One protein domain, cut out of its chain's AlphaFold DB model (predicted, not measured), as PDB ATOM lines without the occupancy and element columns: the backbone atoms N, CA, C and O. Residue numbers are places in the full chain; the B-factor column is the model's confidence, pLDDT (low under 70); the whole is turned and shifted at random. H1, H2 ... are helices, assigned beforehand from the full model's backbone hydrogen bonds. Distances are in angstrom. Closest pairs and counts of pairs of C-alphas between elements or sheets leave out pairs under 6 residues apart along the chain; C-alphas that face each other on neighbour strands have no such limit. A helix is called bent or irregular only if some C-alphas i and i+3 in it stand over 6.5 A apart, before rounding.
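This is residues 218 to 290 of the 395 residues of an uncharacterized protein of Acidobacteria bacterium (UniProt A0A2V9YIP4). Helices H1 and H2 lie side by side as a hairpin, overlapping only in part, and H3 packs on H1 to make a compact, elongated three-helix body. The link of residues 233 to 250 folds back on itself, and residues 266 to 272 stick out. The 73 printed residues hold H1, H2 and H3 in that order and no named strand, the class is all helix, the radius of gyration of the C-alphas is 11.7 A, and the spans are 36 by 19 by 19 A.

H1, residues 218 to 232, begins with C-alpha 218 at (-5.515, 19.504, 28.067) and is 21.2 A long. H2, residues 251 to 267, is 25.3 A long, with a kink of 27 degrees near residue 260; it is neither bent nor irregular, but only just: C-alphas 262 and 265 are 6.1 A apart. H3, residues 272 to 288, is 24.6 A long and ends with C-alpha 288 at (10.636, 20.768, 37.755).

H1 and H3 touch, closest at the C-alphas of Ile 223 and Arg 282, 5.5 A; they run the same way at 37 degrees, only just a steep tilt. H1 touches H2 at residues 251 to 258 of H2 alone, closest at the C-alphas of Leu 227 and Ile 251, 6.4 A, in a hairpin at a shallow tilt of 12 degrees, opposite ways. H2 and H3 are near each other, their closest C-alphas 8.3 A apart. In H1 and H3 every O i to N i+4 pair is within hydrogen-bond range; in H2, 10 of 13.

The C-alphas farthest apart, of Gly 234 and Ser 270, are 37.1 A apart. The printed part has no cut; the link H1 to H2 is long, H2 to H3 tight. Residues 264 to 272 have pLDDT under 70.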
ATOM      1  N   GLY A 218      -5.634  19.510  26.611       94.75
ATOM      2  CA  GLY A 218      -5.515  19.504  28.067       94.75
ATOM      3  C   GLY A 218      -4.058  19.479  28.529       94.75
ATOM      4  O   GLY A 218      -3.656  20.311  29.337       94.75
ATOM      5  N   ASP A 219      -3.248  18.583  27.969       95.19
ATOM      6  CA  ASP A 219      -1.823  18.479  28.277       95.19
ATOM      7  C   ASP A 219      -1.048  19.728  27.841       95.19
ATOM      8  O   ASP A 219      -0.176  20.186  28.576       95.19
ATOM      9  N   LEU A 220      -1.396  20.324  26.697       94.56
ATOM     10  CA  LEU A 220      -0.798  21.578  26.241       94.56
ATOM     11  C   LEU A 220      -1.074  22.733  27.213       94.56
ATOM     12  O   LEU A 220      -0.157  23.475  27.558       94.56
ATOM     13  N   ASN A 221      -2.315  22.862  27.685       95.12
ATOM     14  CA  ASN A 221      -2.678  23.881  28.670       95.12
ATOM     15  C   ASN A 221      -1.941  23.657  29.997       95.12
ATOM     16  O   ASN A 221      -1.354  24.593  30.527       95.12
ATOM     17  N   LEU A 222      -1.862  22.410  30.478       96.62
ATOM     18  CA  LEU A 222      -1.104  22.078  31.690       96.62
ATOM     19  C   LEU A 222       0.392  22.405  31.567       96.62
ATOM     20  O   LEU A 222       1.001  22.844  32.542       96.62
ATOM     21  N   ILE A 223       0.989  22.205  30.385       96.88
ATOM     22  CA  ILE A 223       2.371  22.624  30.112       96.88
ATOM     23  C   ILE A 223       2.484  24.148  30.219       96.88
ATOM     24  O   ILE A 223       3.364  24.633  30.923       96.88
ATOM     25  N   LEU A 224       1.612  24.903  29.550       96.62
ATOM     26  CA  LEU A 224       1.651  26.371  29.550       96.62
ATOM     27  C   LEU A 224       1.445  26.967  30.953       96.62
ATOM     28  O   LEU A 224       2.171  27.889  31.342       96.62
ATOM     29  N   ASP A 225       0.512  26.413  31.724       97.69
ATOM     30  CA  ASP A 225       0.275  26.797  33.118       97.69
ATOM     31  C   ASP A 225       1.502  26.476  33.979       97.69
ATOM     32  O   ASP A 225       1.982  27.319  34.737       97.69
ATOM     33  N   GLY A 226       2.075  25.281  33.810       97.75
ATOM     34  CA  GLY A 226       3.266  24.867  34.541       97.75
ATOM     35  C   GLY A 226       4.509  25.697  34.210       97.75
ATOM     36  O   GLY A 226       5.286  26.013  35.106       97.75
ATOM     37  N   LEU A 227       4.682  26.101  32.951       97.69
ATOM     38  CA  LEU A 227       5.741  27.023  32.535       97.69
ATOM     39  C   LEU A 227       5.571  28.409  33.172       97.69
ATOM     40  O   LEU A 227       6.562  29.012  33.571       97.69
ATOM     41  N   THR A 228       4.332  28.887  33.305       98.06
ATOM     42  CA  THR A 228       4.033  30.150  33.999       98.06
ATOM     43  C   THR A 228       4.379  30.066  35.478       98.06
ATOM     44  O   THR A 228       5.073  30.931  35.997       98.06
ATOM     45  N   GLU A 229       4.014  28.970  36.139       98.12
ATOM     46  CA  GLU A 229       4.360  28.758  37.544       98.12
ATOM     47  C   GLU A 229       5.877  28.630  37.785       98.12
ATOM     48  O   GLU A 229       6.376  29.059  38.824       98.12
ATOM     49  N   LEU A 230       6.629  28.028  36.855       97.75
ATOM     50  CA  LEU A 230       8.093  27.963  36.942       97.75
ATOM     51  C   LEU A 230       8.724  29.358  36.825       97.75
ATOM     52  O   LEU A 230       9.619  29.690  37.604       97.75
ATOM     53  N   GLU A 231       8.229  30.180  35.902       97.12
ATOM     54  CA  GLU A 231       8.677  31.563  35.724       97.12
ATOM     55  C   GLU A 231       8.378  32.420  36.964       97.12
ATOM     56  O   GLU A 231       9.268  33.117  37.452       97.12
ATOM     57  N   ASP A 232       7.194  32.270  37.568       97.94
ATOM     58  CA  ASP A 232       6.830  32.931  38.833       97.94
ATOM     59  C   ASP A 232       7.754  32.532  40.003       97.94
ATOM     60  O   ASP A 232       7.925  33.284  40.966       97.94
ATOM     61  N   ARG A 233       8.386  31.352  39.928       97.81
ATOM     62  CA  ARG A 233       9.408  30.882  40.885       97.81
ATOM     63  C   ARG A 233      10.822  31.370  40.559       97.81
ATOM     64  O   ARG A 233      11.759  31.002  41.268       97.81
ATOM     65  N   GLY A 234      10.992  32.174  39.512       97.69
ATOM     66  CA  GLY A 234      12.286  32.675  39.046       97.69
ATOM     67  C   GLY A 234      13.117  31.641  38.282       97.69
ATOM     68  O   GLY A 234      14.332  31.795  38.175       97.69
ATOM     69  N   ILE A 235      12.497  30.567  37.784       97.69
ATOM     70  CA  ILE A 235      13.168  29.585  36.928       97.69
ATOM     71  C   ILE A 235      13.040  30.065  35.483       97.69
ATOM     72  O   ILE A 235      11.938  30.157  34.961       97.69
ATOM     73  N   GLU A 236      14.162  30.350  34.822       97.00
ATOM     74  CA  GLU A 236      14.173  30.847  33.432       97.00
ATOM     75  C   GLU A 236      14.402  29.734  32.396       97.00
ATOM     76  O   GLU A 236      14.013  29.854  31.227       97.00
ATOM     77  N   THR A 237      15.035  28.635  32.815       97.62
ATOM     78  CA  THR A 237      15.448  27.523  31.952       97.62
ATOM     79  C   THR A 237      15.031  26.169  32.521       97.62
ATOM     80  O   THR A 237      14.957  25.973  33.734       97.62
ATOM     81  N   LEU A 238      14.772  25.209  31.629       97.38
ATOM     82  CA  LEU A 238      14.322  23.860  31.976       97.38
ATOM     83  C   LEU A 238      15.137  22.788  31.232       97.38
ATOM     84  O   LEU A 238      15.373  22.905  30.028       97.38
ATOM     85  N   ASP A 239      15.523  21.708  31.919       96.88
ATOM     86  CA  ASP A 239      16.113  20.533  31.261       96.88
ATOM     87  C   ASP A 239      15.026  19.737  30.541       96.88
ATOM     88  O   ASP A 239      14.222  19.038  31.161       96.88
ATOM     89  N   CYS A 240      15.013  19.849  29.215       96.44
ATOM     90  CA  CYS A 240      14.011  19.235  28.354       96.44
ATOM     91  C   CYS A 240      14.612  18.162  27.432       96.44
ATOM     92  O   CYS A 240      14.005  17.803  26.420       96.44
ATOM     93  N   ARG A 241      15.789  17.605  27.768       96.56
ATOM     94  CA  ARG A 241      16.444  16.555  26.955       96.56
ATOM     95  C   ARG A 241      15.562  15.336  26.722       96.56
ATOM     96  O   ARG A 241      15.633  14.720  25.660       96.56
ATOM     97  N   ARG A 242      14.700  15.009  27.689       93.44
ATOM     98  CA  ARG A 242      13.723  13.920  27.572       93.44
ATOM     99  C   ARG A 242      12.782  14.120  26.377       93.44
ATOM    100  O   ARG A 242      12.472  13.159  25.688       93.44
ATOM    101  N   ALA A 243      12.406  15.365  26.100       93.75
ATOM    102  CA  ALA A 243      11.564  15.760  24.977       93.75
ATOM    103  C   ALA A 243      12.370  16.161  23.726       93.75
ATOM    104  O   ALA A 243      11.837  16.822  22.842       93.75
ATOM    105  N   GLN A 244      13.647  15.762  23.641       93.81
ATOM    106  CA  GLN A 244      14.561  16.075  22.531       93.81
ATOM    107  C   GLN A 244      14.883  17.572  22.366       93.81
ATOM    108  O   GLN A 244      15.280  18.013  21.287       93.81
ATOM    109  N   PHE A 245      14.766  18.351  23.441       94.75
ATOM    110  CA  PHE A 245      15.225  19.740  23.495       94.75
ATOM    111  C   PHE A 245      16.579  19.856  24.211       94.75
ATOM    112  O   PHE A 245      17.208  18.855  24.567       94.75
ATOM    113  N   SER A 246      17.062  21.085  24.407       95.81
ATOM    114  CA  SER A 246      18.312  21.308  25.133       95.81
ATOM    115  C   SER A 246      18.159  21.071  26.644       95.81
ATOM    116  O   SER A 246      17.057  20.996  27.191       95.81
ATOM    117  N   ALA A 247      19.295  20.948  27.337       96.06
ATOM    118  CA  ALA A 247      19.338  20.809  28.796       96.06
ATOM    119  C   ALA A 247      19.053  22.120  29.552       96.06
ATOM    120  O   ALA A 247      18.941  22.111  30.773       96.06
ATOM    121  N   GLN A 248      19.020  23.246  28.841       96.00
ATOM    122  CA  GLN A 248      18.815  24.591  29.376       96.00
ATOM    123  C   GLN A 248      17.883  25.335  28.424       96.00
ATOM    124  O   GLN A 248      18.241  26.353  27.837       96.00
ATOM    125  N   GLU A 249      16.707  24.756  28.199       97.50
ATOM    126  CA  GLU A 249      15.750  25.293  27.246       97.50
ATOM    127  C   GLU A 249      15.041  26.504  27.872       97.50
ATOM    128  O   GLU A 249      14.447  26.354  28.943       97.50
ATOM    129  N   PRO A 250      15.093  27.701  27.256       97.94
ATOM    130  CA  PRO A 250      14.424  28.876  27.805       97.94
ATOM    131  C   PRO A 250      12.905  28.692  27.830       97.94
ATOM    132  O   PRO A 250      12.315  28.292  26.819       97.94
ATOM    133  N   ILE A 251      12.250  29.062  28.935       97.62
ATOM    134  CA  ILE A 251      10.785  28.957  29.068       97.62
ATOM    135  C   ILE A 251      10.062  29.699  27.936       97.62
ATOM    136  O   ILE A 251       9.112  29.172  27.353       97.62
ATOM    137  N   ILE A 252      10.553  30.881  27.550       96.31
ATOM    138  CA  ILE A 252       9.982  31.664  26.447       96.31
ATOM    139  C   ILE A 252       9.965  30.882  25.122       96.31
ATOM    140  O   ILE A 252       8.986  30.930  24.376       96.31
ATOM    141  N   ARG A 253      11.010  30.091  24.849       96.56
ATOM    142  CA  ARG A 253      11.089  29.255  23.645       96.56
ATOM    143  C   ARG A 253      10.120  28.081  23.721       96.56
ATOM    144  O   ARG A 253       9.444  27.804  22.732       96.56
ATOM    145  N   LEU A 254       9.987  27.451  24.887       96.12
ATOM    146  CA  LEU A 254       9.006  26.386  25.113       96.12
ATOM    147  C   LEU A 254       7.566  26.875  24.905       96.12
ATOM    148  O   LEU A 254       6.785  26.181  24.253       96.12
ATOM    149  N   ARG A 255       7.225  28.085  25.369       95.38
ATOM    150  CA  ARG A 255       5.907  28.700  25.119       95.38
ATOM    151  C   ARG A 255       5.641  28.872  23.622       95.38
ATOM    152  O   ARG A 255       4.579  28.474  23.152       95.38
ATOM    153  N   MET A 256       6.604  29.410  22.866       93.31
ATOM    154  CA  MET A 256       6.464  29.578  21.410       93.31
ATOM    155  C   MET A 256       6.243  28.240  20.690       93.31
ATOM    156  O   MET A 256       5.393  28.150  19.806       93.31
ATOM    157  N   ILE A 257       6.964  27.191  21.097       92.31
ATOM    158  CA  ILE A 257       6.803  25.837  20.547       92.31
ATOM    159  C   ILE A 257       5.416  25.269  20.882       92.31
ATOM    160  O   ILE A 257       4.739  24.729  20.014       92.31
ATOM    161  N   CYS A 258       4.949  25.433  22.120       91.75
ATOM    162  CA  CYS A 258       3.615  24.979  22.514       91.75
ATOM    163  C   CYS A 258       2.509  25.681  21.704       91.75
ATOM    164  O   CYS A 258       1.539  25.046  21.291       91.75
ATOM    165  N   GLN A 259       2.666  26.976  21.414       89.25
ATOM    166  CA  GLN A 259       1.710  27.709  20.578       89.25
ATOM    167  C   GLN A 259       1.723  27.237  19.119       89.25
ATOM    168  O   GLN A 259       0.657  27.110  18.516       89.25
ATOM    169  N   SER A 260       2.890  26.919  18.549       87.00
ATOM    170  CA  SER A 260       2.954  26.392  17.178       87.00
ATOM    171  C   SER A 260       2.343  24.991  17.065       87.00
ATOM    172  O   SER A 260       1.688  24.676  16.070       87.00
ATOM    173  N   TRP A 261       2.460  24.174  18.114       86.69
ATOM    174  CA  TRP A 261       1.819  22.861  18.191       86.69
ATOM    175  C   TRP A 261       0.294  22.920  18.179       86.69
ATOM    176  O   TRP A 261      -0.336  22.055  17.571       86.69
ATOM    177  N   LYS A 262      -0.310  23.962  18.764       80.25
ATOM    178  CA  LYS A 262      -1.766  24.167  18.718       80.25
ATOM    179  C   LYS A 262      -2.301  24.203  17.279       80.25
ATOM    180  O   LYS A 262      -3.399  23.711  17.031       80.25
ATOM    181  N   VAL A 263      -1.508  24.737  16.346       73.06
ATOM    182  CA  VAL A 263      -1.834  24.810  14.912       73.06
ATOM    183  C   VAL A 263      -1.392  23.541  14.172       73.06
ATOM    184  O   VAL A 263      -2.165  22.984  13.398       73.06
ATOM    185  N   MET A 264      -0.181  23.028  14.433       65.38
ATOM    186  CA  MET A 264       0.360  21.858  13.718       65.38
ATOM    187  C   MET A 264      -0.476  20.584  13.886       65.38
ATOM    188  O   MET A 264      -0.670  19.848  12.919       65.38
ATOM    189  N   PHE A 265      -1.013  20.319  15.079       64.88
ATOM    190  CA  PHE A 265      -1.787  19.095  15.320       64.88
ATOM    191  C   PHE A 265      -3.156  19.066  14.625       64.88
ATOM    192  O   PHE A 265      -3.799  18.017  14.582       64.88
ATOM    193  N   GLN A 266      -3.601  20.192  14.061       60.16
ATOM    194  CA  GLN A 266      -4.783  20.226  13.200       60.16
ATOM    195  C   GLN A 266      -4.469  19.706  11.786       60.16
ATOM    196  O   GLN A 266      -5.339  19.107  11.160       60.16
ATOM    197  N   ALA A 267      -3.230  19.888  11.312       50.19
ATOM    198  CA  ALA A 267      -2.813  19.572   9.945       50.19
ATOM    199  C   ALA A 267      -2.106  18.211   9.810       50.19
ATOM    200  O   ALA A 267      -2.225  17.551   8.780       50.19
ATOM    201  N   GLU A 268      -1.380  17.762  10.838       52.28
ATOM    202  CA  GLU A 268      -0.525  16.572  10.748       52.28
ATOM    203  C   GLU A 268      -0.945  15.479  11.733       52.28
ATOM    204  O   GLU A 268      -0.394  15.301  12.818       52.28
ATOM    205  N   TYR A 269      -1.906  14.660  11.321       54.84
ATOM    206  CA  TYR A 269      -2.358  13.503  12.094       54.84
ATOM    207  C   TYR A 269      -1.502  12.234  11.917       54.84
ATOM    208  O   TYR A 269      -2.015  11.116  12.041       54.84
ATOM    209  N   SER A 270      -0.217  12.351  11.564       47.56
ATOM    210  CA  SER A 270       0.563  11.173  11.144       47.56
ATOM    211  C   SER A 270       2.019  11.068  11.582       47.56
ATOM    212  O   SER A 270       2.694  10.147  11.131       47.56
ATOM    213  N   SER A 271       2.508  11.865  12.533       50.53
ATOM    214  CA  SER A 271       3.825  11.583  13.119       50.53
ATOM    215  C   SER A 271       3.746  11.421  14.639       50.53
ATOM    216  O   SER A 271       3.272  12.281  15.372       50.53
ATOM    217  N   GLY A 272       4.182  10.262  15.141       62.41
ATOM    218  CA  GLY A 272       4.220   9.974  16.581       62.41
ATOM    219  C   GLY A 272       5.309  10.745  17.336       62.41
ATOM    220  O   GLY A 272       5.309  10.747  18.564       62.41
ATOM    221  N   SER A 273       6.231  11.405  16.623       73.94
ATOM    222  CA  SER A 273       7.349  12.129  17.234       73.94
ATOM    223  C   SER A 273       6.890  13.389  17.989       73.94
ATOM    224  O   SER A 273       7.159  13.462  19.188       73.94
ATOM    225  N   PRO A 274       6.109  14.320  17.396       81.88
ATOM    226  CA  PRO A 274       5.591  15.480  18.128       81.88
ATOM    227  C   PRO A 274       4.725  15.119  19.343       81.88
ATOM    228  O   PRO A 274       4.821  15.761  20.385       81.88
ATOM    229  N   LEU A 275       3.915  14.057  19.254       85.00
ATOM    230  CA  LEU A 275       3.078  13.609  20.376       85.00
ATOM    231  C   LEU A 275       3.914  13.091  21.543       85.00
ATOM    232  O   LEU A 275       3.631  13.399  22.699       85.00
ATOM    233  N   ARG A 276       4.971  12.335  21.238       88.62
ATOM    234  CA  ARG A 276       5.920  11.880  22.250       88.62
ATOM    235  C   ARG A 276       6.651  13.055  22.893       88.62
ATOM    236  O   ARG A 276       6.754  13.094  24.114       88.62
ATOM    237  N   MET A 277       7.093  14.028  22.095       91.62
ATOM    238  CA  MET A 277       7.722  15.250  22.607       91.62
ATOM    239  C   MET A 277       6.793  16.013  23.558       91.62
ATOM    240  O   MET A 277       7.250  16.468  24.601       91.62
ATOM    241  N   LEU A 278       5.498  16.112  23.243       92.44
ATOM    242  CA  LEU A 278       4.506  16.758  24.106       92.44
ATOM    243  C   LEU A 278       4.369  16.037  25.456       92.44
ATOM    244  O   LEU A 278       4.447  16.676  26.505       92.44
ATOM    245  N   VAL A 279       4.231  14.708  25.441       94.25
ATOM    246  CA  VAL A 279       4.153  13.891  26.665       94.25
ATOM    247  C   VAL A 279       5.427  14.018  27.510       94.25
ATOM    248  O   VAL A 279       5.359  14.218  28.726       94.25
ATOM    249  N   ASP A 280       6.598  13.947  26.879       95.44
ATOM    250  CA  ASP A 280       7.883  14.053  27.569       95.44
ATOM    251  C   ASP A 280       8.145  15.474  28.106       95.44
ATOM    252  O   ASP A 280       8.739  15.630  29.180       95.44
ATOM    253  N   LEU A 281       7.664  16.513  27.416       96.12
ATOM    254  CA  LEU A 281       7.747  17.900  27.876       96.12
ATOM    255  C   LEU A 281       6.858  18.117  29.103       96.12
ATOM    256  O   LEU A 281       7.329  18.666  30.098       96.12
ATOM    257  N   ARG A 282       5.618  17.610  29.078       96.19
ATOM    258  CA  ARG A 282       4.708  17.622  30.236       96.19
ATOM    259  C   ARG A 282       5.368  17.007  31.464       96.19
ATOM    260  O   ARG A 282       5.383  17.622  32.526       96.19
ATOM    261  N   ALA A 283       5.986  15.837  31.306       96.06
ATOM    262  CA  ALA A 283       6.688  15.180  32.403       96.06
ATOM    263  C   ALA A 283       7.897  15.989  32.917       96.06
ATOM    264  O   ALA A 283       8.168  15.986  34.117       96.06
ATOM    265  N   SER A 284       8.610  16.695  32.033       96.56
ATOM    266  CA  SER A 284       9.749  17.550  32.408       96.56
ATOM    267  C   SER A 284       9.296  18.770  33.225       96.56
ATOM    268  O   SER A 284       9.898  19.084  34.252       96.56
ATOM    269  N   VAL A 285       8.187  19.404  32.829       97.19
ATOM    270  CA  VAL A 285       7.568  20.522  33.565       97.19
ATOM    271  C   VAL A 285       7.037  20.061  34.927       97.19
ATOM    272  O   VAL A 285       7.342  20.676  35.948       97.19
ATOM    273  N   GLU A 286       6.308  18.940  34.984       96.38
ATOM    274  CA  GLU A 286       5.813  18.375  36.248       96.38
ATOM    275  C   GLU A 286       6.959  18.011  37.207       96.38
ATOM    276  O   GLU A 286       6.850  18.236  38.417       96.38
ATOM    277  N   HIS A 287       8.069  17.480  36.686       95.81
ATOM    278  CA  HIS A 287       9.260  17.177  37.476       95.81
ATOM    279  C   HIS A 287       9.895  18.446  38.066       95.81
ATOM    280  O   HIS A 287      10.169  18.484  39.264       95.81
ATOM    281  N   ALA A 288      10.075  19.504  37.269       95.88
ATOM    282  CA  ALA A 288      10.636  20.768  37.755       95.88
ATOM    283  C   ALA A 288       9.740  21.482  38.779       95.88
ATOM    284  O   ALA A 288      10.237  22.128  39.697       95.88
ATOM    285  N   LEU A 289       8.422  21.307  38.678       96.12
ATOM    286  CA  LEU A 289       7.467  21.807  39.670       96.12
ATOM    287  C   LEU A 289       7.447  20.993  40.974       96.12
ATOM    288  O   LEU A 289       6.778  21.398  41.926       96.12
ATOM    289  N   GLY A 290       8.151  19.855  41.030       92.81
ATOM    290  CA  GLY A 290       8.123  18.927  42.165       92.81
ATOM    291  C   GLY A 290       6.824  18.119  42.269       92.81
ATOM    292  O   GLY A 290       6.543  17.542  43.315       92.81
TER     293      GLY A 290